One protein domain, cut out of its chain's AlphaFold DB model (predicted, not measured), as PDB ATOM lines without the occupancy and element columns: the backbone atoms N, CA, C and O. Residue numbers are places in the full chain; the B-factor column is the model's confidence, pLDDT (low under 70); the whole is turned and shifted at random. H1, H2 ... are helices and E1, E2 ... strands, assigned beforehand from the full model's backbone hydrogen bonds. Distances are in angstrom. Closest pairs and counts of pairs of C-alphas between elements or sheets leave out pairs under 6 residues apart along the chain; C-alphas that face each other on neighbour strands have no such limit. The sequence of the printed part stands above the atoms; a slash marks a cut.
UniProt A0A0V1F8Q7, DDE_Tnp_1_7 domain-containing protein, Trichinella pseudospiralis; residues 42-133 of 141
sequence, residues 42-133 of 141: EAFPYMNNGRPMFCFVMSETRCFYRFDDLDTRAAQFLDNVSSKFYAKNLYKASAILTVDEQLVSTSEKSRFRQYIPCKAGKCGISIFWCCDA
ATOM      1  N   GLU A  42     -66.430 -25.873  -3.582       42.03
ATOM      2  CA  GLU A  42     -67.804 -26.373  -3.436       42.03
ATOM      3  C   GLU A  42     -68.184 -26.713  -1.981       42.03
ATOM      4  O   GLU A  42     -69.354 -26.939  -1.682       42.03
ATOM      5  N   ALA A  43     -67.212 -26.717  -1.059       43.75
ATOM      6  CA  ALA A  43     -67.416 -26.998   0.362       43.75
ATOM      7  C   ALA A  43     -67.253 -25.766   1.269       43.75
ATOM      8  O   ALA A  43     -67.331 -25.904   2.493       43.75
ATOM      9  N   PHE A  44     -67.059 -24.559   0.715       47.25
ATOM     10  CA  PHE A  44     -67.368 -23.364   1.497       47.25
ATOM     11  C   PHE A  44     -68.873 -23.407   1.774       47.25
ATOM     12  O   PHE A  44     -69.657 -23.495   0.830       47.25
ATOM     13  N   PRO A  45     -69.303 -23.441   3.046       46.75
ATOM     14  CA  PRO A  45     -70.692 -23.690   3.366       46.75
ATOM     15  C   PRO A  45     -71.524 -22.553   2.786       46.75
ATOM     16  O   PRO A  45     -71.458 -21.431   3.280       46.75
ATOM     17  N   TYR A  46     -72.257 -22.881   1.721       49.97
ATOM     18  CA  TYR A  46     -73.568 -22.367   1.348       49.97
ATOM     19  C   TYR A  46     -73.905 -21.035   2.028       49.97
ATOM     20  O   TYR A  46     -74.218 -20.992   3.224       49.97
ATOM     21  N   MET A  47     -73.935 -19.954   1.247       48.12
ATOM     22  CA  MET A  47     -74.279 -18.602   1.713       48.12
ATOM     23  C   MET A  47     -75.709 -18.470   2.288       48.12
ATOM     24  O   MET A  47     -76.100 -17.391   2.716       48.12
ATOM     25  N   ASN A  48     -76.447 -19.582   2.402       52.41
ATOM     26  CA  ASN A  48     -77.787 -19.682   2.980       52.41
ATOM     27  C   ASN A  48     -77.842 -20.433   4.332       52.41
ATOM     28  O   ASN A  48     -78.920 -20.573   4.901       52.41
ATOM     29  N   ASN A  49     -76.711 -20.884   4.894       56.91
ATOM     30  CA  ASN A  49     -76.684 -21.688   6.133       56.91
ATOM     31  C   ASN A  49     -76.585 -20.855   7.431       56.91
ATOM     32  O   ASN A  49     -76.137 -21.357   8.463       56.91
ATOM     33  N   GLY A  50     -76.938 -19.565   7.392       58.97
ATOM     34  CA  GLY A  50     -76.945 -18.698   8.581       58.97
ATOM     35  C   GLY A  50     -75.562 -18.362   9.160       58.97
ATOM     36  O   GLY A  50     -75.465 -17.965  10.318       58.97
ATOM     37  N   ARG A  51     -74.475 -18.516   8.389       63.84
ATOM     38  CA  ARG A  51     -73.098 -18.202   8.823       63.84
ATOM     39  C   ARG A  51     -72.492 -17.076   7.972       63.84
ATOM     40  O   ARG A  51     -71.711 -17.355   7.066       63.84
ATOM     41  N   PRO A  52     -72.808 -15.802   8.266       62.81
ATOM     42  CA  PRO A  52     -72.430 -14.663   7.425       62.81
ATOM     43  C   PRO A  52     -70.941 -14.287   7.494       62.81
ATOM     44  O   PRO A  52     -70.506 -13.411   6.750       62.81
ATOM     45  N   MET A  53     -70.147 -14.919   8.372       65.44
ATOM     46  CA  MET A  53     -68.768 -14.492   8.647       65.44
ATOM     47  C   MET A  53     -67.870 -14.470   7.405       65.44
ATOM     48  O   MET A  53     -67.032 -13.584   7.284       65.44
ATOM     49  N   PHE A  54     -68.042 -15.406   6.471       62.84
ATOM     50  CA  PHE A  54     -67.199 -15.456   5.274       62.84
ATOM     51  C   PHE A  54     -67.662 -14.463   4.206       62.84
ATOM     52  O   PHE A  54     -66.843 -13.734   3.652       62.84
ATOM     53  N   CYS A  55     -68.977 -14.368   3.994       60.78
ATOM     54  CA  CYS A  55     -69.596 -13.484   3.007       60.78
ATOM     55  C   CYS A  55     -69.390 -12.000   3.332       60.78
ATOM     56  O   CYS A  55     -69.299 -11.181   2.422       60.78
ATOM     57  N   PHE A  56     -69.310 -11.658   4.623       66.56
ATOM     58  CA  PHE A  56     -69.033 -10.295   5.073       66.56
ATOM     59  C   PHE A  56     -67.605  -9.850   4.734       66.56
ATOM     60  O   PHE A  56     -67.378  -8.689   4.404       66.56
ATOM     61  N   VAL A  57     -66.638 -10.767   4.813       72.75
ATOM     62  CA  VAL A  57     -65.215 -10.452   4.630       72.75
ATOM     63  C   VAL A  57     -64.807 -10.519   3.157       72.75
ATOM     64  O   VAL A  57     -63.986  -9.716   2.715       72.75
ATOM     65  N   MET A  58     -65.352 -11.458   2.377       64.75
ATOM     66  CA  MET A  58     -64.945 -11.649   0.984       64.75
ATOM     67  C   MET A  58     -66.024 -12.341   0.143       64.75
ATOM     68  O   MET A  58     -66.662 -13.295   0.580       64.75
ATOM     69  N   SER A  59     -66.190 -11.887  -1.105       66.25
ATOM     70  CA  SER A  59     -67.058 -12.541  -2.090       66.25
ATOM     71  C   SER A  59     -66.416 -13.813  -2.649       66.25
ATOM     72  O   SER A  59     -65.203 -13.861  -2.856       66.25
ATOM     73  N   GLU A  60     -67.239 -14.802  -2.994       63.94
ATOM     74  CA  GLU A  60     -66.826 -16.133  -3.476       63.94
ATOM     75  C   GLU A  60     -65.820 -16.098  -4.645       63.94
ATOM     76  O   GLU A  60     -64.913 -16.921  -4.738       63.94
ATOM     77  N   THR A  61     -65.910 -15.084  -5.504       62.69
ATOM     78  CA  THR A  61     -65.111 -14.951  -6.731       62.69
ATOM     79  C   THR A  61     -63.698 -14.383  -6.547       62.69
ATOM     80  O   THR A  61     -62.937 -14.339  -7.513       62.69
ATOM     81  N   ARG A  62     -63.312 -13.922  -5.347       59.12
ATOM     82  CA  ARG A  62     -62.059 -13.156  -5.137       59.12
ATOM     83  C   ARG A  62     -60.842 -13.977  -4.690       59.12
ATOM     84  O   ARG A  62     -59.787 -13.409  -4.425       59.12
ATOM     85  N   CYS A  63     -60.931 -15.300  -4.652       58.03
ATOM     86  CA  CYS A  63     -59.905 -16.151  -4.042       58.03
ATOM     87  C   CYS A  63     -58.936 -16.804  -5.041       58.03
ATOM     88  O   CYS A  63     -58.779 -18.026  -5.059       58.03
ATOM     89  N   PHE A  64     -58.244 -16.009  -5.854       60.88
ATOM     90  CA  PHE A  64     -57.145 -16.515  -6.682       60.88
ATOM     91  C   PHE A  64     -55.801 -16.139  -6.064       60.88
ATOM     92  O   PHE A  64     -55.269 -15.060  -6.306       60.88
ATOM     93  N   TYR A  65     -55.241 -17.049  -5.266       65.56
ATOM     94  CA  TYR A  65     -53.939 -16.850  -4.633       65.56
ATOM     95  C   TYR A  65     -52.818 -17.409  -5.511       65.56
ATOM     96  O   TYR A  65     -52.800 -18.595  -5.847       65.56
ATOM     97  N   ARG A  66     -51.859 -16.551  -5.868       69.44
ATOM     98  CA  ARG A  66     -50.565 -16.938  -6.444       69.44
ATOM     99  C   ARG A  66     -49.459 -16.331  -5.596       69.44
ATOM    100  O   ARG A  66     -49.588 -15.200  -5.138       69.44
ATOM    101  N   PHE A  67     -48.401 -17.100  -5.369       67.31
ATOM    102  CA  PHE A  67     -47.285 -16.702  -4.504       67.31
ATOM    103  C   PHE A  67     -45.969 -16.534  -5.277       67.31
ATOM    104  O   PHE A  67     -44.911 -16.344  -4.683       67.31
ATOM    105  N   ASP A  68     -46.025 -16.612  -6.600       69.56
ATOM    106  CA  ASP A  68     -44.912 -16.459  -7.520       69.56
ATOM    107  C   ASP A  68     -45.273 -15.487  -8.644       69.56
ATOM    108  O   ASP A  68     -46.441 -15.319  -9.000       69.56
ATOM    109  N   ASP A  69     -44.244 -14.845  -9.188       74.56
ATOM    110  CA  ASP A  69     -44.359 -14.043 -10.397       74.56
ATOM    111  C   ASP A  69     -44.079 -14.940 -11.615       74.56
ATOM    112  O   ASP A  69     -43.150 -15.759 -11.613       74.56
ATOM    113  N   LEU A  70     -44.932 -14.830 -12.635       75.81
ATOM    114  CA  LEU A  70     -44.859 -15.646 -13.847       75.81
ATOM    115  C   LEU A  70     -43.561 -15.377 -14.606       75.81
ATOM    116  O   LEU A  70     -42.934 -16.323 -15.091       75.81
ATOM    117  N   ASP A  71     -43.143 -14.114 -14.649       77.06
ATOM    118  CA  ASP A  71     -42.030 -13.659 -15.480       77.06
ATOM    119  C   ASP A  71     -40.678 -14.099 -14.907       77.06
ATOM    120  O   ASP A  71     -39.723 -14.370 -15.635       77.06
ATOM    121  N   THR A  72     -40.601 -14.280 -13.588       70.25
ATOM    122  CA  THR A  72     -39.368 -14.675 -12.901       70.25
ATOM    123  C   THR A  72     -39.280 -16.174 -12.615       70.25
ATOM    124  O   THR A  72     -38.264 -16.656 -12.101       70.25
ATOM    125  N   ARG A  73     -40.310 -16.949 -12.976       65.94
ATOM    126  CA  ARG A  73     -40.448 -18.372 -12.626       65.94
ATOM    127  C   ARG A  73     -39.334 -19.260 -13.175       65.94
ATOM    128  O   ARG A  73     -38.889 -20.180 -12.489       65.94
ATOM    129  N   ALA A  74     -38.878 -18.998 -14.399       66.00
ATOM    130  CA  ALA A  74     -37.804 -19.772 -15.025       66.00
ATOM    131  C   ALA A  74     -36.459 -19.586 -14.298       66.00
ATOM    132  O   ALA A  74     -35.680 -20.533 -14.197       66.00
ATOM    133  N   ALA A  75     -36.220 -18.394 -13.745       61.72
ATOM    134  CA  ALA A  75     -35.009 -18.060 -13.000       61.72
ATOM    135  C   ALA A  75     -35.091 -18.456 -11.512       61.72
ATOM    136  O   ALA A  75     -34.077 -18.767 -10.891       61.72
ATOM    137  N   GLN A  76     -36.293 -18.485 -10.933       59.66
ATOM    138  CA  GLN A  76     -36.534 -18.681  -9.498       59.66
ATOM    139  C   GLN A  76     -36.963 -20.101  -9.142       59.66
ATOM    140  O   GLN A  76     -37.763 -20.310  -8.231       59.66
ATOM    141  N   PHE A  77     -36.406 -21.098  -9.827       51.28
ATOM    142  CA  PHE A  77     -36.757 -22.508  -9.653       51.28
ATOM    143  C   PHE A  77     -36.651 -23.014  -8.191       51.28
ATOM    144  O   PHE A  77     -37.101 -24.128  -7.912       51.28
ATOM    145  N   LEU A  78     -36.087 -22.228  -7.251       52.44
ATOM    146  CA  LEU A  78     -35.797 -22.675  -5.891       52.44
ATOM    147  C   LEU A  78     -36.062 -21.767  -4.655       52.44
ATOM    148  O   LEU A  78     -35.850 -22.315  -3.577       52.44
ATOM    149  N   ASP A  79     -36.537 -20.501  -4.676       54.31
ATOM    150  CA  ASP A  79     -36.282 -19.679  -3.449       54.31
ATOM    151  C   ASP A  79     -37.242 -18.568  -2.926       54.31
ATOM    152  O   ASP A  79     -36.868 -17.885  -1.969       54.31
ATOM    153  N   ASN A  80     -38.488 -18.376  -3.384       52.06
ATOM    154  CA  ASN A  80     -39.161 -17.089  -3.069       52.06
ATOM    155  C   ASN A  80     -40.150 -17.021  -1.890       52.06
ATOM    156  O   ASN A  80     -40.172 -16.013  -1.184       52.06
ATOM    157  N   VAL A  81     -40.983 -18.040  -1.669       52.25
ATOM    158  CA  VAL A  81     -42.085 -17.937  -0.684       52.25
ATOM    159  C   VAL A  81     -41.660 -18.445   0.683       52.25
ATOM    160  O   VAL A  81     -41.910 -17.810   1.705       52.25
ATOM    161  N   SER A  82     -40.972 -19.588   0.697       57.03
ATOM    162  CA  SER A  82     -40.599 -20.252   1.941       57.03
ATOM    163  C   SER A  82     -39.615 -19.387   2.736       57.03
ATOM    164  O   SER A  82     -39.824 -19.152   3.919       57.03
ATOM    165  N   SER A  83     -38.617 -18.805   2.062       55.94
ATOM    166  CA  SER A  83     -37.534 -18.012   2.656       55.94
ATOM    167  C   SER A  83     -38.001 -16.806   3.481       55.94
ATOM    168  O   SER A  83     -37.333 -16.468   4.461       55.94
ATOM    169  N   LYS A  84     -39.145 -16.201   3.130       58.62
ATOM    170  CA  LYS A  84     -39.711 -15.010   3.790       58.62
ATOM    171  C   LYS A  84     -40.647 -15.322   4.958       58.62
ATOM    172  O   LYS A  84     -40.817 -14.475   5.824       58.62
ATOM    173  N   PHE A  85     -41.237 -16.515   5.004       58.78
ATOM    174  CA  PHE A  85     -42.232 -16.878   6.024       58.78
ATOM    175  C   PHE A  85     -41.610 -17.337   7.352       58.78
ATOM    176  O   PHE A  85     -42.308 -17.704   8.296       58.78
ATOM    177  N   TYR A  86     -40.282 -17.368   7.431       61.84
ATOM    178  CA  TYR A  86     -39.585 -17.912   8.581       61.84
ATOM    179  C   TYR A  86     -39.370 -16.864   9.667       61.84
ATOM    180  O   TYR A  86     -38.730 -15.841   9.432       61.84
ATOM    181  N   ALA A  87     -39.808 -17.196  10.880       56.47
ATOM    182  CA  ALA A  87     -39.539 -16.491  12.129       56.47
ATOM    183  C   ALA A  87     -38.050 -16.570  12.525       56.47
ATOM    184  O   ALA A  87     -37.675 -17.135  13.552       56.47
ATOM    185  N   LYS A  88     -37.160 -16.056  11.674       61.00
ATOM    186  CA  LYS A  88     -35.741 -15.934  12.001       61.00
ATOM    187  C   LYS A  88     -35.604 -14.887  13.104       61.00
ATOM    188  O   LYS A  88     -36.102 -13.777  12.964       61.00
ATOM    189  N   ASN A  89     -34.921 -15.254  14.185       66.44
ATOM    190  CA  ASN A  89     -34.581 -14.379  15.312       66.44
ATOM    191  C   ASN A  89     -35.748 -13.911  16.207       66.44
ATOM    192  O   ASN A  89     -35.524 -13.063  17.063       66.44
ATOM    193  N   LEU A  90     -36.961 -14.465  16.069       78.56
ATOM    194  CA  LEU A  90     -38.088 -14.128  16.960       78.56
ATOM    195  C   LEU A  90     -38.118 -14.955  18.254       78.56
ATOM    196  O   LEU A  90     -38.790 -14.581  19.209       78.56
ATOM    197  N   TYR A  91     -37.400 -16.079  18.289       83.69
ATOM    198  CA  TYR A  91     -37.423 -17.017  19.407       83.69
ATOM    199  C   TYR A  91     -36.026 -17.575  19.690       83.69
ATOM    200  O   TYR A  91     -35.300 -17.968  18.772       83.69
ATOM    201  N   LYS A  92     -35.655 -17.623  20.974       84.69
ATOM    202  CA  LYS A  92     -34.425 -18.262  21.451       84.69
ATOM    203  C   LYS A  92     -34.756 -19.686  21.887       84.69
ATOM    204  O   LYS A  92     -35.484 -19.878  22.852       84.69
ATOM    205  N   ALA A  93     -34.199 -20.657  21.174       82.12
ATOM    206  CA  ALA A  93     -34.424 -22.067  21.456       82.12
ATOM    207  C   ALA A  93     -33.849 -22.510  22.810       82.12
ATOM    208  O   ALA A  93     -32.798 -22.015  23.235       82.12
ATOM    209  N   SER A  94     -34.511 -23.485  23.432       85.62
ATOM    210  CA  SER A  94     -33.983 -24.254  24.558       85.62
ATOM    211  C   SER A  94     -32.824 -25.174  24.137       85.62
ATOM    212  O   SER A  94     -32.476 -25.289  22.960       85.62
ATOM    213  N   ALA A  95     -32.206 -25.841  25.112       88.25
ATOM    214  CA  ALA A  95     -31.069 -26.737  24.888       88.25
ATOM    215  C   ALA A  95     -31.457 -28.053  24.188       88.25
ATOM    216  O   ALA A  95     -30.599 -28.719  23.610       88.25
ATOM    217  N   ILE A  96     -32.738 -28.438  24.247       87.56
ATOM    218  CA  ILE A  96     -33.242 -29.715  23.733       87.56
ATOM    219  C   ILE A  96     -34.093 -29.456  22.494       87.56
ATOM    220  O   ILE A  96     -35.124 -28.791  22.563       87.56
ATOM    221  N   LEU A  97     -33.671 -30.026  21.368       85.94
ATOM    222  CA  LEU A  97     -34.349 -29.895  20.084       85.94
ATOM    223  C   LEU A  97     -34.853 -31.250  19.600       85.94
ATOM    224  O   LEU A  97     -34.179 -32.267  19.769       85.94
ATOM    225  N   THR A  98     -36.007 -31.250  18.943       85.12
ATOM    226  CA  THR A  98     -36.550 -32.406  18.232       85.12
ATOM    227  C   THR A  98     -36.517 -32.158  16.731       85.12
ATOM    228  O   THR A  98     -36.666 -31.031  16.254       85.12
ATOM    229  N   VAL A  99     -36.277 -33.222  15.969       86.00
ATOM    230  CA  VAL A  99     -36.338 -33.203  14.506       86.00
ATOM    231  C   VAL A  99     -37.255 -34.327  14.075       86.00
ATOM    232  O   VAL A  99     -37.002 -35.480  14.418       86.00
ATOM    233  N   ASP A 100     -38.301 -33.993  13.327       85.62
ATOM    234  CA  ASP A 100     -39.261 -34.979  12.837       85.62
ATOM    235  C   ASP A 100     -39.759 -34.632  11.430       85.62
ATOM    236  O   ASP A 100     -39.630 -33.507  10.936       85.62
ATOM    237  N   GLU A 101     -40.309 -35.633  10.761       85.06
ATOM    238  CA  GLU A 101     -40.858 -35.557   9.423       85.06
ATOM    239  C   GLU A 101     -42.385 -35.418   9.474       85.06
ATOM    240  O   GLU A 101     -43.096 -36.324   9.912       85.06
ATOM    241  N   GLN A 102     -42.931 -34.363   8.877       86.25
ATOM    242  CA  GLN A 102     -44.356 -34.230   8.580       86.25
ATOM    243  C   GLN A 102     -44.624 -34.563   7.112       86.25
ATOM    244  O   GLN A 102     -43.905 -34.135   6.213       86.25
ATOM    245  N   LEU A 103     -45.682 -35.332   6.852       85.44
ATOM    246  CA  LEU A 103     -46.152 -35.569   5.488       85.44
ATOM    247  C   LEU A 103     -47.386 -34.714   5.239       85.44
ATOM    248  O   LEU A 103     -48.433 -34.960   5.832       85.44
ATOM    249  N   VAL A 104     -47.260 -33.738   4.348       85.81
ATOM    250  CA  VAL A 104     -48.404 -32.974   3.854       85.81
ATOM    251  C   VAL A 104     -49.028 -33.786   2.732       85.81
ATOM    252  O   VAL A 104     -48.437 -33.925   1.661       85.81
ATOM    253  N   SER A 105     -50.183 -34.391   2.995       83.88
ATOM    254  CA  SER A 105     -50.865 -35.252   2.031       83.88
ATOM    255  C   SER A 105     -51.320 -34.454   0.815       83.88
ATOM    256  O   SER A 105     -52.009 -33.449   0.958       83.88
ATOM    257  N   THR A 106     -50.969 -34.927  -0.379       80.62
ATOM    258  CA  THR A 106     -51.372 -34.294  -1.642       80.62
ATOM    259  C   THR A 106     -51.747 -35.373  -2.651       80.62
ATOM    260  O   THR A 106     -50.937 -36.263  -2.941       80.62
ATOM    261  N   SER A 107     -52.943 -35.288  -3.231       75.31
ATOM    262  CA  SER A 107     -53.362 -36.141  -4.354       75.31
ATOM    263  C   SER A 107     -52.705 -35.718  -5.675       75.31
ATOM    264  O   SER A 107     -52.527 -36.546  -6.573       75.31
ATOM    265  N   GLU A 108     -52.279 -34.456  -5.764       78.44
ATOM    266  CA  GLU A 108     -51.730 -33.839  -6.966       78.44
ATOM    267  C   GLU A 108     -50.383 -34.437  -7.418       78.44
ATOM    268  O   GLU A 108     -49.638 -35.102  -6.681       78.44
ATOM    269  N   LYS A 109     -50.064 -34.202  -8.695       75.38
ATOM    270  CA  LYS A 109     -48.781 -34.572  -9.296       75.38
ATOM    271  C   LYS A 109     -47.743 -33.508  -8.946       75.38
ATOM    272  O   LYS A 109     -47.647 -32.484  -9.609       75.38
ATOM    273  N   SER A 110     -46.920 -33.785  -7.937       76.00
ATOM    274  CA  SER A 110     -45.755 -32.966  -7.588       76.00
ATOM    275  C   SER A 110     -44.453 -33.730  -7.822       76.00
ATOM    276  O   SER A 110     -44.366 -34.933  -7.571       76.00
ATOM    277  N   ARG A 111     -43.401 -33.018  -8.247       74.75
ATOM    278  CA  ARG A 111     -42.039 -33.573  -8.402       74.75
ATOM    279  C   ARG A 111     -41.414 -34.003  -7.067       74.75
ATOM    280  O   ARG A 111     -40.427 -34.740  -7.074       74.75
ATOM    281  N   PHE A 112     -41.971 -33.539  -5.947       75.50
ATOM    282  CA  PHE A 112     -41.521 -33.831  -4.584       75.50
ATOM    283  C   PHE A 112     -42.439 -34.799  -3.834       75.50
ATOM    284  O   PHE A 112     -42.237 -35.029  -2.644       75.50
ATOM    285  N   ARG A 113     -43.438 -35.374  -4.513       80.44
ATOM    286  CA  ARG A 113     -44.354 -36.335  -3.905       80.44
ATOM    287  C   ARG A 113     -43.616 -37.617  -3.518       80.44
ATOM    288  O   ARG A 113     -42.897 -38.206  -4.325       80.44
ATOM    289  N   GLN A 114     -43.835 -38.062  -2.291       85.12
ATOM    290  CA  GLN A 114     -43.273 -39.272  -1.704       85.12
ATOM    291  C   GLN A 114     -44.389 -40.168  -1.185       85.12
ATOM    292  O   GLN A 114     -45.435 -39.690  -0.748       85.12
ATOM    293  N   TYR A 115     -44.147 -41.477  -1.240       87.25
ATOM    294  CA  TYR A 115     -45.015 -42.477  -0.635       87.25
ATOM    295  C   TYR A 115     -44.431 -42.931   0.705       87.25
ATOM    296  O   TYR A 115     -43.296 -43.410   0.746       87.25
ATOM    297  N   ILE A 116     -45.204 -42.801   1.784       88.69
ATOM    298  CA  ILE A 116     -44.839 -43.211   3.143       88.69
ATOM    299  C   ILE A 116     -45.964 -44.097   3.692       88.69
ATOM    300  O   ILE A 116     -47.000 -43.584   4.116       88.69
ATOM    301  N   PRO A 117     -45.791 -45.430   3.696       86.62
ATOM    302  CA  PRO A 117     -46.877 -46.367   3.989       86.62
ATOM    303  C   PRO A 117     -47.401 -46.278   5.425       86.62
ATOM    304  O   PRO A 117     -48.564 -46.581   5.662       86.62
ATOM    305  N   CYS A 118     -46.559 -45.857   6.369       89.44
ATOM    306  CA  CYS A 118     -46.896 -45.781   7.792       89.44
ATOM    307  C   CYS A 118     -47.637 -44.490   8.183       89.44
ATOM    308  O   CYS A 118     -47.909 -44.293   9.361       89.44
ATOM    309  N   LYS A 119     -47.941 -43.595   7.230       88.56
ATOM    310  CA  LYS A 119     -48.668 -42.342   7.482       88.56
ATOM    311  C   LYS A 119     -50.072 -42.395   6.877       88.56
ATOM    312  O   LYS A 119     -50.263 -42.950   5.797       88.56
ATOM    313  N   ALA A 120     -51.041 -41.777   7.559       82.56
ATOM    314  CA  ALA A 120     -52.454 -41.781   7.165       82.56
ATOM    315  C   ALA A 120     -52.675 -41.232   5.739       82.56
ATOM    316  O   ALA A 120     -53.417 -41.811   4.949       82.56
ATOM    317  N   GLY A 121     -51.944 -40.182   5.360       80.75
ATOM    318  CA  GLY A 121     -51.927 -39.630   4.007       80.75
ATOM    319  C   GLY A 121     -50.797 -40.206   3.162       80.75
ATOM    320  O   GLY A 121     -49.912 -39.453   2.778       80.75
ATOM    321  N   LYS A 122     -50.810 -41.524   2.905       86.62
ATOM    322  CA  LYS A 122     -49.717 -42.337   2.318       86.62
ATOM    323  C   LYS A 122     -48.902 -41.688   1.189       86.62
ATOM    324  O   LYS A 122     -47.767 -42.091   0.972       86.62
ATOM    325  N   CYS A 123     -49.468 -40.744   0.439       86.50
ATOM    326  CA  CYS A 123     -48.781 -39.940  -0.568       86.50
ATOM    327  C   CYS A 123     -48.816 -38.449  -0.215       86.50
ATOM    328  O   CYS A 123     -49.892 -37.896   0.014       86.50
ATOM    329  N   GLY A 124     -47.674 -37.771  -0.297       87.44
ATOM    330  CA  GLY A 124     -47.620 -36.333  -0.043       87.44
ATOM    331  C   GLY A 124     -46.237 -35.724  -0.206       87.44
ATOM    332  O   GLY A 124     -45.312 -36.382  -0.681       87.44
ATOM    333  N   ILE A 125     -46.089 -34.468   0.195       86.31
ATOM    334  CA  ILE A 125     -44.802 -33.778   0.274       86.31
ATOM    335  C   ILE A 125     -44.239 -33.990   1.679       86.31
ATOM    336  O   ILE A 125     -44.883 -33.664   2.676       86.31
ATOM    337  N   SER A 126     -43.046 -34.576   1.746       84.50
ATOM    338  CA  SER A 126     -42.311 -34.772   2.996       84.50
ATOM    339  C   SER A 126     -41.593 -33.479   3.381       84.50
ATOM    340  O   SER A 126     -40.838 -32.928   2.575       84.50
ATOM    341  N   ILE A 127     -41.855 -32.997   4.594       83.88
ATOM    342  CA  ILE A 127     -41.272 -31.791   5.181       83.88
ATOM    343  C   ILE A 127     -40.613 -32.192   6.496       83.88
ATOM    344  O   ILE A 127     -41.261 -32.771   7.363       83.88
ATOM    345  N   PHE A 128     -39.335 -31.873   6.655       82.00
ATOM    346  CA  PHE A 128     -38.639 -32.048   7.925       82.00
ATOM    347  C   PHE A 128     -38.668 -30.747   8.719       82.00
ATOM    348  O   PHE A 128     -38.346 -29.681   8.187       82.00
ATOM    349  N   TRP A 129     -39.020 -30.860   9.994       80.50
ATOM    350  CA  TRP A 129     -39.076 -29.755  10.938       80.50
ATOM    351  C   TRP A 129     -38.042 -29.951  12.033       80.50
ATOM    352  O   TRP A 129     -37.745 -31.076  12.428       80.50
ATOM    353  N   CYS A 130     -37.512 -28.840  12.531       83.50
ATOM    354  CA  CYS A 130     -36.757 -28.808  13.771       83.50
ATOM    355  C   CYS A 130     -37.521 -27.917  14.745       83.50
ATOM    356  O   CYS A 130     -37.804 -26.759  14.423       83.50
ATOM    357  N   CYS A 131     -37.867 -28.469  15.900       84.38
ATOM    358  CA  CYS A 131     -38.662 -27.802  16.916       84.38
ATOM    359  C   CYS A 131     -37.901 -27.772  18.237       84.38
ATOM    360  O   CYS A 131     -37.104 -28.662  18.537       84.38
ATOM    361  N   ASP A 132     -38.176 -26.762  19.048       85.62
ATOM    362  CA  ASP A 132     -37.836 -26.802  20.464       85.62
ATOM    363  C   ASP A 132     -38.714 -27.849  21.165       85.62
ATOM    364  O   ASP A 132     -39.937 -27.834  21.022       85.62
ATOM    365  N   ALA A 133     -38.100 -28.765  21.915       86.94
ATOM    366  CA  ALA A 133     -38.814 -29.848  22.584       86.94
ATOM    367  C   ALA A 133     -39.771 -29.344  23.675       86.94
ATOM    368  O   ALA A 133     -40.788 -29.981  23.938       86.94
TER     369      ALA A 133
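AT A GLANCE: This is residues 42 to 133 of the 141 residues of the protein "DDE_Tnp_1_7 domain-containing protein" of Trichinella pseudospiralis (UniProt A0A0V1F8Q7). Little regular structure is here: a loop with short helix H1 lies far off at one end, and a long winding link, residues 58 to 96, leads to a two-strand ribbon, E1 and E3, with short E2 beside one end of E3. The printed part has 92 residues, with H1, E1, E2, E3 in chain order and an antiparallel sheet E1 E3 E2; the named elements hold only 27 of the 92, and by class these are mostly strand, with 22 of the 27 in strands. The whole is only just extended, close to loose: radius of gyration of the C-alphas 18.8 A, spans 51 by 37 by 35 A.

HOW THE PARTS SIT: Look first at H1, residues 53 to 57, not on the sheet; 0 of 1 O i to N i+4 pairs and 1 of 2 O i to N i+3 pairs are within hydrogen-bond range. E1, residues 97 to 105, is antiparallel to E3, residues 123 to 132; N 98 and O 131, 2.8 A, are within range. E2, residues 113 to 115, makes a hairpin with E3; find N 114 and O 124 at 2.8 A.

IN THESE COORDINATES: Find H1's start, C-alpha 53, at (-68.768, -14.492, 8.647). E1 runs 25.0 A; E3 runs 27.1 A to C-alpha 132 at (-37.836, -26.802, 20.464).

THE WHOLE: The printed part has no cut. The link H1 to E1 is long, 39 residues. Residues 42 to 56, 58 to 68 and 73 to 89 have pLDDT under 70.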